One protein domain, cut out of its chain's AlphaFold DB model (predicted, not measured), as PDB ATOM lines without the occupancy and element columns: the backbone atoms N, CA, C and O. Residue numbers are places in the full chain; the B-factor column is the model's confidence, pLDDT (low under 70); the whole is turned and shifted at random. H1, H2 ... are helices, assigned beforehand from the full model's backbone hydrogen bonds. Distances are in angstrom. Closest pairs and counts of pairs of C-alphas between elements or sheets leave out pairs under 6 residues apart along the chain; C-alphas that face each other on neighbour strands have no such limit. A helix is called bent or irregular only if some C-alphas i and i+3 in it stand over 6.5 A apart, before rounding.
ATOM      1  N   GLU A  45     186.001 191.873 226.014       95.69
ATOM      2  CA  GLU A  45     185.768 193.025 226.897       95.69
ATOM      3  C   GLU A  45     185.569 192.595 228.357       95.69
ATOM      4  O   GLU A  45     186.227 193.120 229.257       95.69
ATOM      5  N   HIS A  46     184.706 191.598 228.589       95.62
ATOM      6  CA  HIS A  46     184.470 191.055 229.927       95.62
ATOM      7  C   HIS A  46     185.741 190.418 230.488       95.62
ATOM      8  O   HIS A  46     186.082 190.642 231.646       95.62
ATOM      9  N   TRP A  47     186.470 189.663 229.666       97.06
ATOM     10  CA  TRP A  47     187.732 189.056 230.079       97.06
ATOM     11  C   TRP A  47     188.803 190.105 230.420       97.06
ATOM     12  O   TRP A  47     189.470 189.999 231.453       97.06
ATOM     13  N   VAL A  48     188.944 191.159 229.612       96.62
ATOM     14  CA  VAL A  48     189.898 192.246 229.862       96.62
ATOM     15  C   VAL A  48     189.551 192.969 231.157       96.62
ATOM     16  O   VAL A  48     190.425 193.140 232.006       96.62
ATOM     17  N   ARG A  49     188.285 193.361 231.333       94.44
ATOM     18  CA  ARG A  49     187.822 194.108 232.509       94.44
ATOM     19  C   ARG A  49     187.917 193.288 233.795       94.44
ATOM     20  O   ARG A  49     188.430 193.789 234.793       94.44
ATOM     21  N   ASP A  50     187.431 192.050 233.770       95.69
ATOM     22  CA  ASP A  50     187.172 191.274 234.987       95.69
ATOM     23  C   ASP A  50     188.311 190.292 235.332       95.69
ATOM     24  O   ASP A  50     188.376 189.808 236.463       95.69
ATOM     25  N   TYR A  51     189.230 190.007 234.397       95.75
ATOM     26  CA  TYR A  51     190.359 189.088 234.610       95.75
ATOM     27  C   TYR A  51     191.727 189.720 234.328       95.75
ATOM     28  O   TYR A  51     192.567 189.778 235.229       95.75
ATOM     29  N   LEU A  52     191.969 190.218 233.110       95.69
ATOM     30  CA  LEU A  52     193.303 190.692 232.720       95.69
ATOM     31  C   LEU A  52     193.707 191.977 233.458       95.69
ATOM     32  O   LEU A  52     194.792 192.030 234.038       95.69
ATOM     33  N   ALA A  53     192.857 193.007 233.447       92.25
ATOM     34  CA  ALA A  53     193.171 194.322 234.006       92.25
ATOM     35  C   ALA A  53     193.535 194.262 235.505       92.25
ATOM     36  O   ALA A  53     194.598 194.782 235.864       92.25
ATOM     37  N   PRO A  54     192.780 193.556 236.378       92.44
ATOM     38  CA  PRO A  54     193.167 193.378 237.777       92.44
ATOM     39  C   PRO A  54     194.569 192.777 237.947       92.44
ATOM     40  O   PRO A  54     195.317 193.222 238.818       92.44
ATOM     41  N   MET A  55     194.963 191.830 237.086       89.62
ATOM     42  CA  MET A  55     196.280 191.185 237.141       89.62
ATOM     43  C   MET A  55     197.433 192.108 236.730       89.62
ATOM     44  O   MET A  55     198.555 191.912 237.193       89.62
ATOM     45  N   VAL A  56     197.189 193.088 235.856       86.25
ATOM     46  CA  VAL A  56     198.250 193.924 235.265       86.25
ATOM     47  C   VAL A  56     198.284 195.360 235.792       86.25
ATOM     48  O   VAL A  56     199.167 196.122 235.408       86.25
ATOM     49  N   THR A  57     197.381 195.727 236.710       79.50
ATOM     50  CA  THR A  57     197.253 197.088 237.274       79.50
ATOM     51  C   THR A  57     198.597 197.704 237.685       79.50
ATOM     52  O   THR A  57     198.903 198.833 237.312       79.50
ATOM     53  N   GLN A  58     199.430 196.954 238.412       74.19
ATOM     54  CA  GLN A  58     200.733 197.439 238.891       74.19
ATOM     55  C   GLN A  58     201.766 197.620 237.769       74.19
ATOM     56  O   GLN A  58     202.671 198.444 237.886       74.19
ATOM     57  N   GLN A  59     201.663 196.837 236.692       75.00
ATOM     58  CA  GLN A  59     202.542 196.952 235.524       75.00
ATOM     59  C   GLN A  59     202.134 198.161 234.671       75.00
ATOM     60  O   GLN A  59     203.002 198.908 234.222       75.00
ATOM     61  N   ALA A  60     200.826 198.396 234.526       70.31
ATOM     62  CA  ALA A  60     200.252 199.518 233.782       70.31
ATOM     63  C   ALA A  60     200.500 200.888 234.453       70.31
ATOM     64  O   ALA A  60     200.573 201.919 233.788       70.31
ATOM     65  N   SER A  61     200.661 200.929 235.781       65.75
ATOM     66  CA  SER A  61     200.852 202.178 236.535       65.75
ATOM     67  C   SER A  61     202.296 202.705 236.558       65.75
ATOM     68  O   SER A  61     202.539 203.774 237.112       65.75
ATOM     69  N   ARG A  62     203.269 201.986 235.982       71.19
ATOM     70  CA  ARG A  62     204.707 202.341 236.019       71.19
ATOM     71  C   ARG A  62     205.174 203.175 234.824       71.19
ATOM     72  O   ARG A  62     206.338 203.106 234.448       71.19
ATOM     73  N   GLY A  63     204.272 203.956 234.233       68.69
ATOM     74  CA  GLY A  63     204.572 204.709 233.018       68.69
ATOM     75  C   GLY A  63     204.827 203.783 231.831       68.69
ATOM     76  O   GLY A  63     205.756 204.015 231.082       68.69
ATOM     77  N   THR A  64     204.045 202.715 231.692       82.88
ATOM     78  CA  THR A  64     204.016 201.853 230.503       82.88
ATOM     79  C   THR A  64     202.913 202.316 229.547       82.88
ATOM     80  O   THR A  64     202.021 203.076 229.939       82.88
ATOM     81  N   ALA A  65     202.980 201.894 228.282       88.38
ATOM     82  CA  ALA A  65     201.919 202.184 227.322       88.38
ATOM     83  C   ALA A  65     200.656 201.395 227.679       88.38
ATOM     84  O   ALA A  65     200.692 200.181 227.830       88.38
ATOM     85  N   TRP A  66     199.528 202.079 227.840       92.50
ATOM     86  CA  TRP A  66     198.233 201.425 228.016       92.50
ATOM     87  C   TRP A  66     197.115 202.405 227.705       92.50
ATOM     88  O   TRP A  66     197.102 203.520 228.229       92.50
ATOM     89  N   CYS A  67     196.145 201.978 226.902       91.88
ATOM     90  CA  CYS A  67     194.964 202.777 226.628       91.88
ATOM     91  C   CYS A  67     193.761 202.277 227.447       91.88
ATOM     92  O   CYS A  67     193.349 201.129 227.280       91.88
ATOM     93  N   PRO A  68     193.132 203.113 228.298       92.25
ATOM     94  CA  PRO A  68     191.878 202.742 228.958       92.25
ATOM     95  C   PRO A  68     190.719 202.548 227.968       92.25
ATOM     96  O   PRO A  68     189.764 201.852 228.294       92.25
ATOM     97  N   GLN A  69     190.826 203.120 226.765       93.88
ATOM     98  CA  GLN A  69     189.926 202.900 225.630       93.88
ATOM     99  C   GLN A  69     190.594 201.999 224.583       93.88
ATOM    100  O   GLN A  69     190.670 202.342 223.408       93.88
ATOM    101  N   TRP A  70     191.153 200.865 225.011       92.88
ATOM    102  CA  TRP A  70     191.920 199.955 224.146       92.88
ATOM    103  C   TRP A  70     191.153 199.500 222.892       92.88
ATOM    104  O   TRP A  70     191.783 199.198 221.884       92.88
ATOM    105  N   TRP A  71     189.818 199.507 222.929       92.69
ATOM    106  CA  TRP A  71     188.947 199.197 221.790       92.69
ATOM    107  C   TRP A  71     189.029 200.218 220.643       92.69
ATOM    108  O   TRP A  71     188.545 199.942 219.558       92.69
ATOM    109  N   GLN A  72     189.660 201.377 220.844       90.69
ATOM    110  CA  GLN A  72     189.944 202.341 219.771       90.69
ATOM    111  C   GLN A  72     191.196 201.978 218.952       90.69
ATOM    112  O   GLN A  72     191.612 202.733 218.079       90.69
ATOM    113  N   HIS A  73     191.848 200.848 219.250       89.12
ATOM    114  CA  HIS A  73     193.087 200.433 218.602       89.12
ATOM    115  C   HIS A  73     192.919 199.037 217.995       89.12
ATOM    116  O   HIS A  73     192.869 198.050 218.730       89.12
ATOM    117  N   ALA A  74     192.884 198.939 216.662       89.50
ATOM    118  CA  ALA A  74     192.666 197.677 215.945       89.50
ATOM    119  C   ALA A  74     193.690 196.591 216.328       89.50
ATOM    120  O   ALA A  74     193.308 195.490 216.724       89.50
ATOM    121  N   GLU A  75     194.991 196.911 216.322       90.69
ATOM    122  CA  GLU A  75     196.029 195.979 216.791       90.69
ATOM    123  C   GLU A  75     195.894 195.643 218.289       90.69
ATOM    124  O   GLU A  75     196.190 194.522 218.707       90.69
ATOM    125  N   GLY A  76     195.405 196.587 219.100       92.56
ATOM    126  CA  GLY A  76     195.097 196.347 220.511       92.56
ATOM    127  C   GLY A  76     194.002 195.292 220.684       92.56
ATOM    128  O   GLY A  76     194.187 194.341 221.445       92.56
ATOM    129  N   ILE A  77     192.899 195.420 219.938       94.00
ATOM    130  CA  ILE A  77     191.808 194.436 219.913       94.00
ATOM    131  C   ILE A  77     192.333 193.075 219.454       94.00
ATOM    132  O   ILE A  77     192.134 192.086 220.158       94.00
ATOM    133  N   LEU A  78     193.046 193.026 218.324       94.31
ATOM    134  CA  LEU A  78     193.573 191.784 217.751       94.31
ATOM    135  C   LEU A  78     194.401 190.989 218.772       94.31
ATOM    136  O   LEU A  78     194.201 189.786 218.954       94.31
ATOM    137  N   ARG A  79     195.316 191.665 219.475       95.69
ATOM    138  CA  ARG A  79     196.189 191.027 220.473       95.69
ATOM    139  C   ARG A  79     195.428 190.584 221.720       95.69
ATOM    140  O   ARG A  79     195.689 189.495 222.230       95.69
ATOM    141  N   LEU A  80     194.500 191.400 222.221       97.38
ATOM    142  CA  LEU A  80     193.699 191.057 223.399       97.38
ATOM    143  C   LEU A  80     192.734 189.898 223.115       97.38
ATOM    144  O   LEU A  80     192.560 189.030 223.970       97.38
ATOM    145  N   GLU A  81     192.177 189.825 221.907       95.81
ATOM    146  CA  GLU A  81     191.363 188.699 221.445       95.81
ATOM    147  C   GLU A  81     192.201 187.415 221.363       95.81
ATOM    148  O   GLU A  81     191.812 186.378 221.903       95.81
ATOM    149  N   ALA A  82     193.392 187.481 220.761       96.88
ATOM    150  CA  ALA A  82     194.313 186.347 220.683       96.88
ATOM    151  C   ALA A  82     194.729 185.835 222.079       96.88
ATOM    152  O   ALA A  82     194.795 184.625 222.327       96.88
ATOM    153  N   LEU A  83     194.956 186.752 223.023       98.00
ATOM    154  CA  LEU A  83     195.221 186.427 224.422       98.00
ATOM    155  C   LEU A  83     194.038 185.753 225.112       98.00
ATOM    156  O   LEU A  83     194.227 184.761 225.818       98.00
ATOM    157  N   TRP A  84     192.831 186.278 224.915       97.81
ATOM    158  CA  TRP A  84     191.627 185.707 225.501       97.81
ATOM    159  C   TRP A  84     191.338 184.309 224.946       97.81
ATOM    160  O   TRP A  84     191.102 183.391 225.729       97.81
ATOM    161  N   ARG A  85     191.424 184.097 223.627       95.81
ATOM    162  CA  ARG A  85     191.172 182.784 223.002       95.81
ATOM    163  C   ARG A  85     192.173 181.721 223.442       95.81
ATOM    164  O   ARG A  85     191.773 180.622 223.837       95.81
ATOM    165  N   SER A  86     193.460 182.068 223.463       97.56
ATOM    166  CA  SER A  86     194.502 181.169 223.970       97.56
ATOM    167  C   SER A  86     194.300 180.856 225.456       97.56
ATOM    168  O   SER A  86     194.464 179.707 225.869       97.56
ATOM    169  N   TRP A  87     193.857 181.831 226.258       97.75
ATOM    170  CA  TRP A  87     193.491 181.605 227.657       97.75
ATOM    171  C   TRP A  87     192.277 180.684 227.785       97.75
ATOM    172  O   TRP A  87     192.312 179.729 228.558       97.75
ATOM    173  N   GLU A  88     191.205 180.921 227.022       95.62
ATOM    174  CA  GLU A  88     189.994 180.091 227.010       95.62
ATOM    175  C   GLU A  88     190.341 178.635 226.685       95.62
ATOM    176  O   GLU A  88     189.816 177.710 227.302       95.62
ATOM    177  N   HIS A  89     191.268 178.409 225.762       95.19
ATOM    178  CA  HIS A  89     191.767 177.075 225.467       95.19
ATOM    179  C   HIS A  89     192.575 176.480 226.633       95.19
ATOM    180  O   HIS A  89     192.217 175.424 227.158       95.19
ATOM    181  N   LEU A  90     193.629 177.171 227.072       96.81
ATOM    182  CA  LEU A  90     194.639 176.613 227.974       96.81
ATOM    183  C   LEU A  90     194.210 176.560 229.445       96.81
ATOM    184  O   LEU A  90     194.650 175.663 230.159       96.81
ATOM    185  N   HIS A  91     193.322 177.441 229.920       94.06
ATOM    186  CA  HIS A  91     192.876 177.414 231.324       94.06
ATOM    187  C   HIS A  91     192.119 176.130 231.694       94.06
ATOM    188  O   HIS A  91     191.922 175.845 232.877       94.06
ATOM    189  N   ARG A  92     191.653 175.377 230.690       92.81
ATOM    190  CA  ARG A  92     190.961 174.099 230.875       92.81
ATOM    191  C   ARG A  92     191.921 172.979 231.273       92.81
ATOM    192  O   ARG A  92     191.487 172.024 231.915       92.81
ATOM    193  N   ASP A  93     193.209 173.100 230.947       94.00
ATOM    194  CA  ASP A  93     194.233 172.215 231.496       94.00
ATOM    195  C   ASP A  93     194.629 172.670 232.907       94.00
ATOM    196  O   ASP A  93     195.423 173.591 233.099       94.00
ATOM    197  N   GLY A  94     194.093 171.971 233.909       91.56
ATOM    198  CA  GLY A  94     194.402 172.205 235.321       91.56
ATOM    199  C   GLY A  94     195.817 171.800 235.752       91.56
ATOM    200  O   GLY A  94     196.148 171.986 236.921       91.56
ATOM    201  N   LYS A  95     196.641 171.226 234.862       95.88
ATOM    202  CA  LYS A  95     198.042 170.894 235.152       95.88
ATOM    203  C   LYS A  95     198.951 172.073 234.818       95.88
ATOM    204  O   LYS A  95     199.340 172.834 235.696       95.88
ATOM    205  N   THR A  96     199.303 172.215 233.545       96.56
ATOM    206  CA  THR A  96     200.333 173.150 233.073       96.56
ATOM    207  C   THR A  96     199.768 174.264 232.208       96.56
ATOM    208  O   THR A  96     200.501 175.195 231.889       96.56
ATOM    209  N   GLY A  97     198.476 174.215 231.879       96.94
ATOM    210  CA  GLY A  97     197.806 175.149 230.981       96.94
ATOM    211  C   GLY A  97     198.010 176.615 231.342       96.94
ATOM    212  O   GLY A  97     198.368 177.411 230.480       96.94
ATOM    213  N   LEU A  98     197.887 176.980 232.623       97.12
ATOM    214  CA  LEU A  98     198.149 178.360 233.051       97.12
ATOM    215  C   LEU A  98     199.617 178.767 232.850       97.12
ATOM    216  O   LEU A  98     199.882 179.880 232.409       97.12
ATOM    217  N   SER A  99     200.567 177.876 233.150       97.44
ATOM    218  CA  SER A  99     202.001 178.138 232.955       97.44
ATOM    219  C   SER A  99     202.338 178.308 231.472       97.44
ATOM    220  O   SER A  99     203.004 179.271 231.096       97.44
ATOM    221  N   ALA A 100     201.810 177.421 230.622       98.00
ATOM    222  CA  ALA A 100     201.939 177.520 229.173       98.00
ATOM    223  C   ALA A 100     201.346 178.838 228.664       98.00
ATOM    224  O   ALA A 100     202.017 179.576 227.955       98.00
ATOM    225  N   TRP A 101     200.141 179.202 229.110       98.25
ATOM    226  CA  TRP A 101     199.510 180.452 228.698       98.25
ATOM    227  C   TRP A 101     200.313 181.695 229.087       98.25
ATOM    228  O   TRP A 101     200.477 182.600 228.269       98.25
ATOM    229  N   LEU A 102     200.842 181.734 230.315       97.25
ATOM    230  CA  LEU A 102     201.690 182.833 230.771       97.25
ATOM    231  C   LEU A 102     202.941 182.973 229.896       97.25
ATOM    232  O   LEU A 102     203.195 184.051 229.362       97.25
ATOM    233  N   ARG A 103     203.672 181.869 229.709       97.38
ATOM    234  CA  ARG A 103     204.943 181.821 228.976       97.38
ATOM    235  C   ARG A 103     204.782 182.115 227.485       97.38
ATOM    236  O   ARG A 103     205.568 182.869 226.922       97.38
ATOM    237  N   ASP A 104     203.792 181.490 226.857       97.69
ATOM    238  CA  ASP A 104     203.695 181.401 225.401       97.69
ATOM    239  C   ASP A 104     202.801 182.477 224.794       97.69
ATOM    240  O   ASP A 104     202.960 182.792 223.618       97.69
ATOM    241  N   HIS A 105     201.879 183.052 225.567       97.56
ATOM    242  CA  HIS A 105     200.873 183.970 225.036       97.56
ATOM    243  C   HIS A 105     200.864 185.289 225.804       97.56
ATOM    244  O   HIS A 105     201.149 186.342 225.231       97.56
ATOM    245  N   ARG A 106     200.589 185.251 227.113       96.94
ATOM    246  CA  ARG A 106     200.443 186.465 227.924       96.94
ATOM    247  C   ARG A 106     201.700 187.315 227.922       96.94
ATOM    248  O   ARG A 106     201.630 188.477 227.538       96.94
ATOM    249  N   ASP A 107     202.815 186.783 228.397       95.38
ATOM    250  CA  ASP A 107     203.976 187.613 228.698       95.38
ATOM    251  C   ASP A 107     204.606 188.231 227.434       95.38
ATOM    252  O   ASP A 107     204.887 189.434 227.471       95.38
ATOM    253  N   PRO A 108     204.731 187.520 226.292       95.44
ATOM    254  CA  PRO A 108     205.167 188.134 225.038       95.44
ATOM    255  C   PRO A 108     204.248 189.278 224.580       95.44
ATOM    256  O   PRO A 108     204.718 190.384 224.312       95.44
ATOM    257  N   HIS A 109     202.927 189.062 224.555       95.44
ATOM    258  CA  HIS A 109     201.993 190.094 224.099       95.44
ATOM    259  C   HIS A 109     201.875 191.262 225.078       95.44
ATOM    260  O   HIS A 109     201.806 192.406 224.642       95.44
ATOM    261  N   MET A 110     201.897 191.017 226.389       94.00
ATOM    262  CA  MET A 110     201.869 192.093 227.381       94.00
ATOM    263  C   MET A 110     203.162 192.909 227.367       94.00
ATOM    264  O   MET A 110     203.106 194.122 227.552       94.00
ATOM    265  N   THR A 111     204.312 192.280 227.099       92.38
ATOM    266  CA  THR A 111     205.583 192.992 226.894       92.38
ATOM    267  C   THR A 111     205.474 193.959 225.721       92.38
ATOM    268  O   THR A 111     205.856 195.122 225.847       92.38
ATOM    269  N   PHE A 112     204.895 193.509 224.606       91.38
ATOM    270  CA  PHE A 112     204.654 194.366 223.451       91.38
ATOM    271  C   PHE A 112     203.634 195.475 223.751       91.38
ATOM    272  O   PHE A 112     203.929 196.642 223.523       91.38
ATOM    273  N   LEU A 113     202.460 195.147 224.305       92.06
ATOM    274  CA  LEU A 113     201.389 196.120 224.571       92.06
ATOM    275  C   LEU A 113     201.808 197.219 225.557       92.06
ATOM    276  O   LEU A 113     201.301 198.332 225.467       92.06
ATOM    277  N   PHE A 114     202.732 196.922 226.475       91.25
ATOM    278  CA  PHE A 114     203.273 197.887 227.435       91.25
ATOM    279  C   PHE A 114     204.468 198.691 226.920       91.25
ATOM    280  O   PHE A 114     204.908 199.624 227.604       91.25
ATOM    281  N   ASN A 115     204.979 198.376 225.730       87.56
ATOM    282  CA  ASN A 115     206.113 199.068 225.141       87.56
ATOM    283  C   ASN A 115     205.718 200.484 224.686       87.56
ATOM    284  O   ASN A 115     204.805 200.672 223.884       87.56
TER     285      ASN A 115
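This is residues 45 to 115 of the 282 residues of an uncharacterized protein of Lentzea albidocapillata subsp. violacea (UniProt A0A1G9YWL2). A long helical hairpin, H2 and H3 side by side, with a third helix, H1, crossing over one face of it, loosely set there and with a kink partway along. The hairpin makes the longest axis, and the long link of residues 61 to 73 leads from H1 past the hairpin's open end, where H2 begins and H3 ends. The printed part has 71 residues with three named helices, H1, H2 and H3 in that order, and no named strand, and its class is all helix. The whole is compact, with a radius of gyration of the C-alphas of 12.0 A, and spans 34 by 23 by 20 A, only just elongated.

H2, residues 74 to 90, and H3, residues 97 to 113, touch and form a helical hairpin. Their lines stand at a shallow tilt of 9 degrees, and they run opposite ways. Their closest C-alphas, those of Leu 90 and Gly 97, are 4.6 A apart, and their centres are 10.5 A apart. H1, residues 45 to 60, is close to H2 but not clearly touching it, with 2 pairs of C-alphas within 8 A. The closest C-alphas of H1 and H2 are those of Trp 47 and Trp 84, 6.9 A apart. The lines of H1 and H2 are about perpendicular, at 78 degrees. H1 and H3 are near each other, with 6 pairs of C-alphas within 10 A and no pair within 8 A. In H2 every O i to N i+4 pair is within hydrogen-bond range, against 7 of 12 in H1 and 10 of 13 in H3.

H2 has 17 residues, from Ala 74 to Leu 90, and measures 24.3 A from first to last C-alpha. C-alpha 74 is at (192.666, 197.677, 215.945). H3 also has 17 residues, from Gly 97 to Leu 113, and measures 22.2 A, with C-alpha 113 at (201.389, 196.120, 224.571). H3 is irregular, with C-alphas 104 and 107 7.0 A apart, and has a kink of 35 degrees near residue 107. H1 has 16 residues, from Glu 45 to Ala 60, measures 17.3 A and begins with C-alpha 45 at (185.768, 193.025, 226.897). It is irregular too, with C-alphas 55 and 58 7.9 A apart, and has a kink of 69 degrees near residue 54.

The two C-alphas farthest apart are those of Gln 72 and Lys 95, at 35.9 A. The printed part has no cut. The link from H1 to H2 is long, with 13 residues whose C-alphas lie 12 to 18 A from the mean of the C-alphas, while the link from H2 to H3 is short, with 6 residues. The mean pLDDT of the printed part is 92.0, and residues 61 and 63 are under 70.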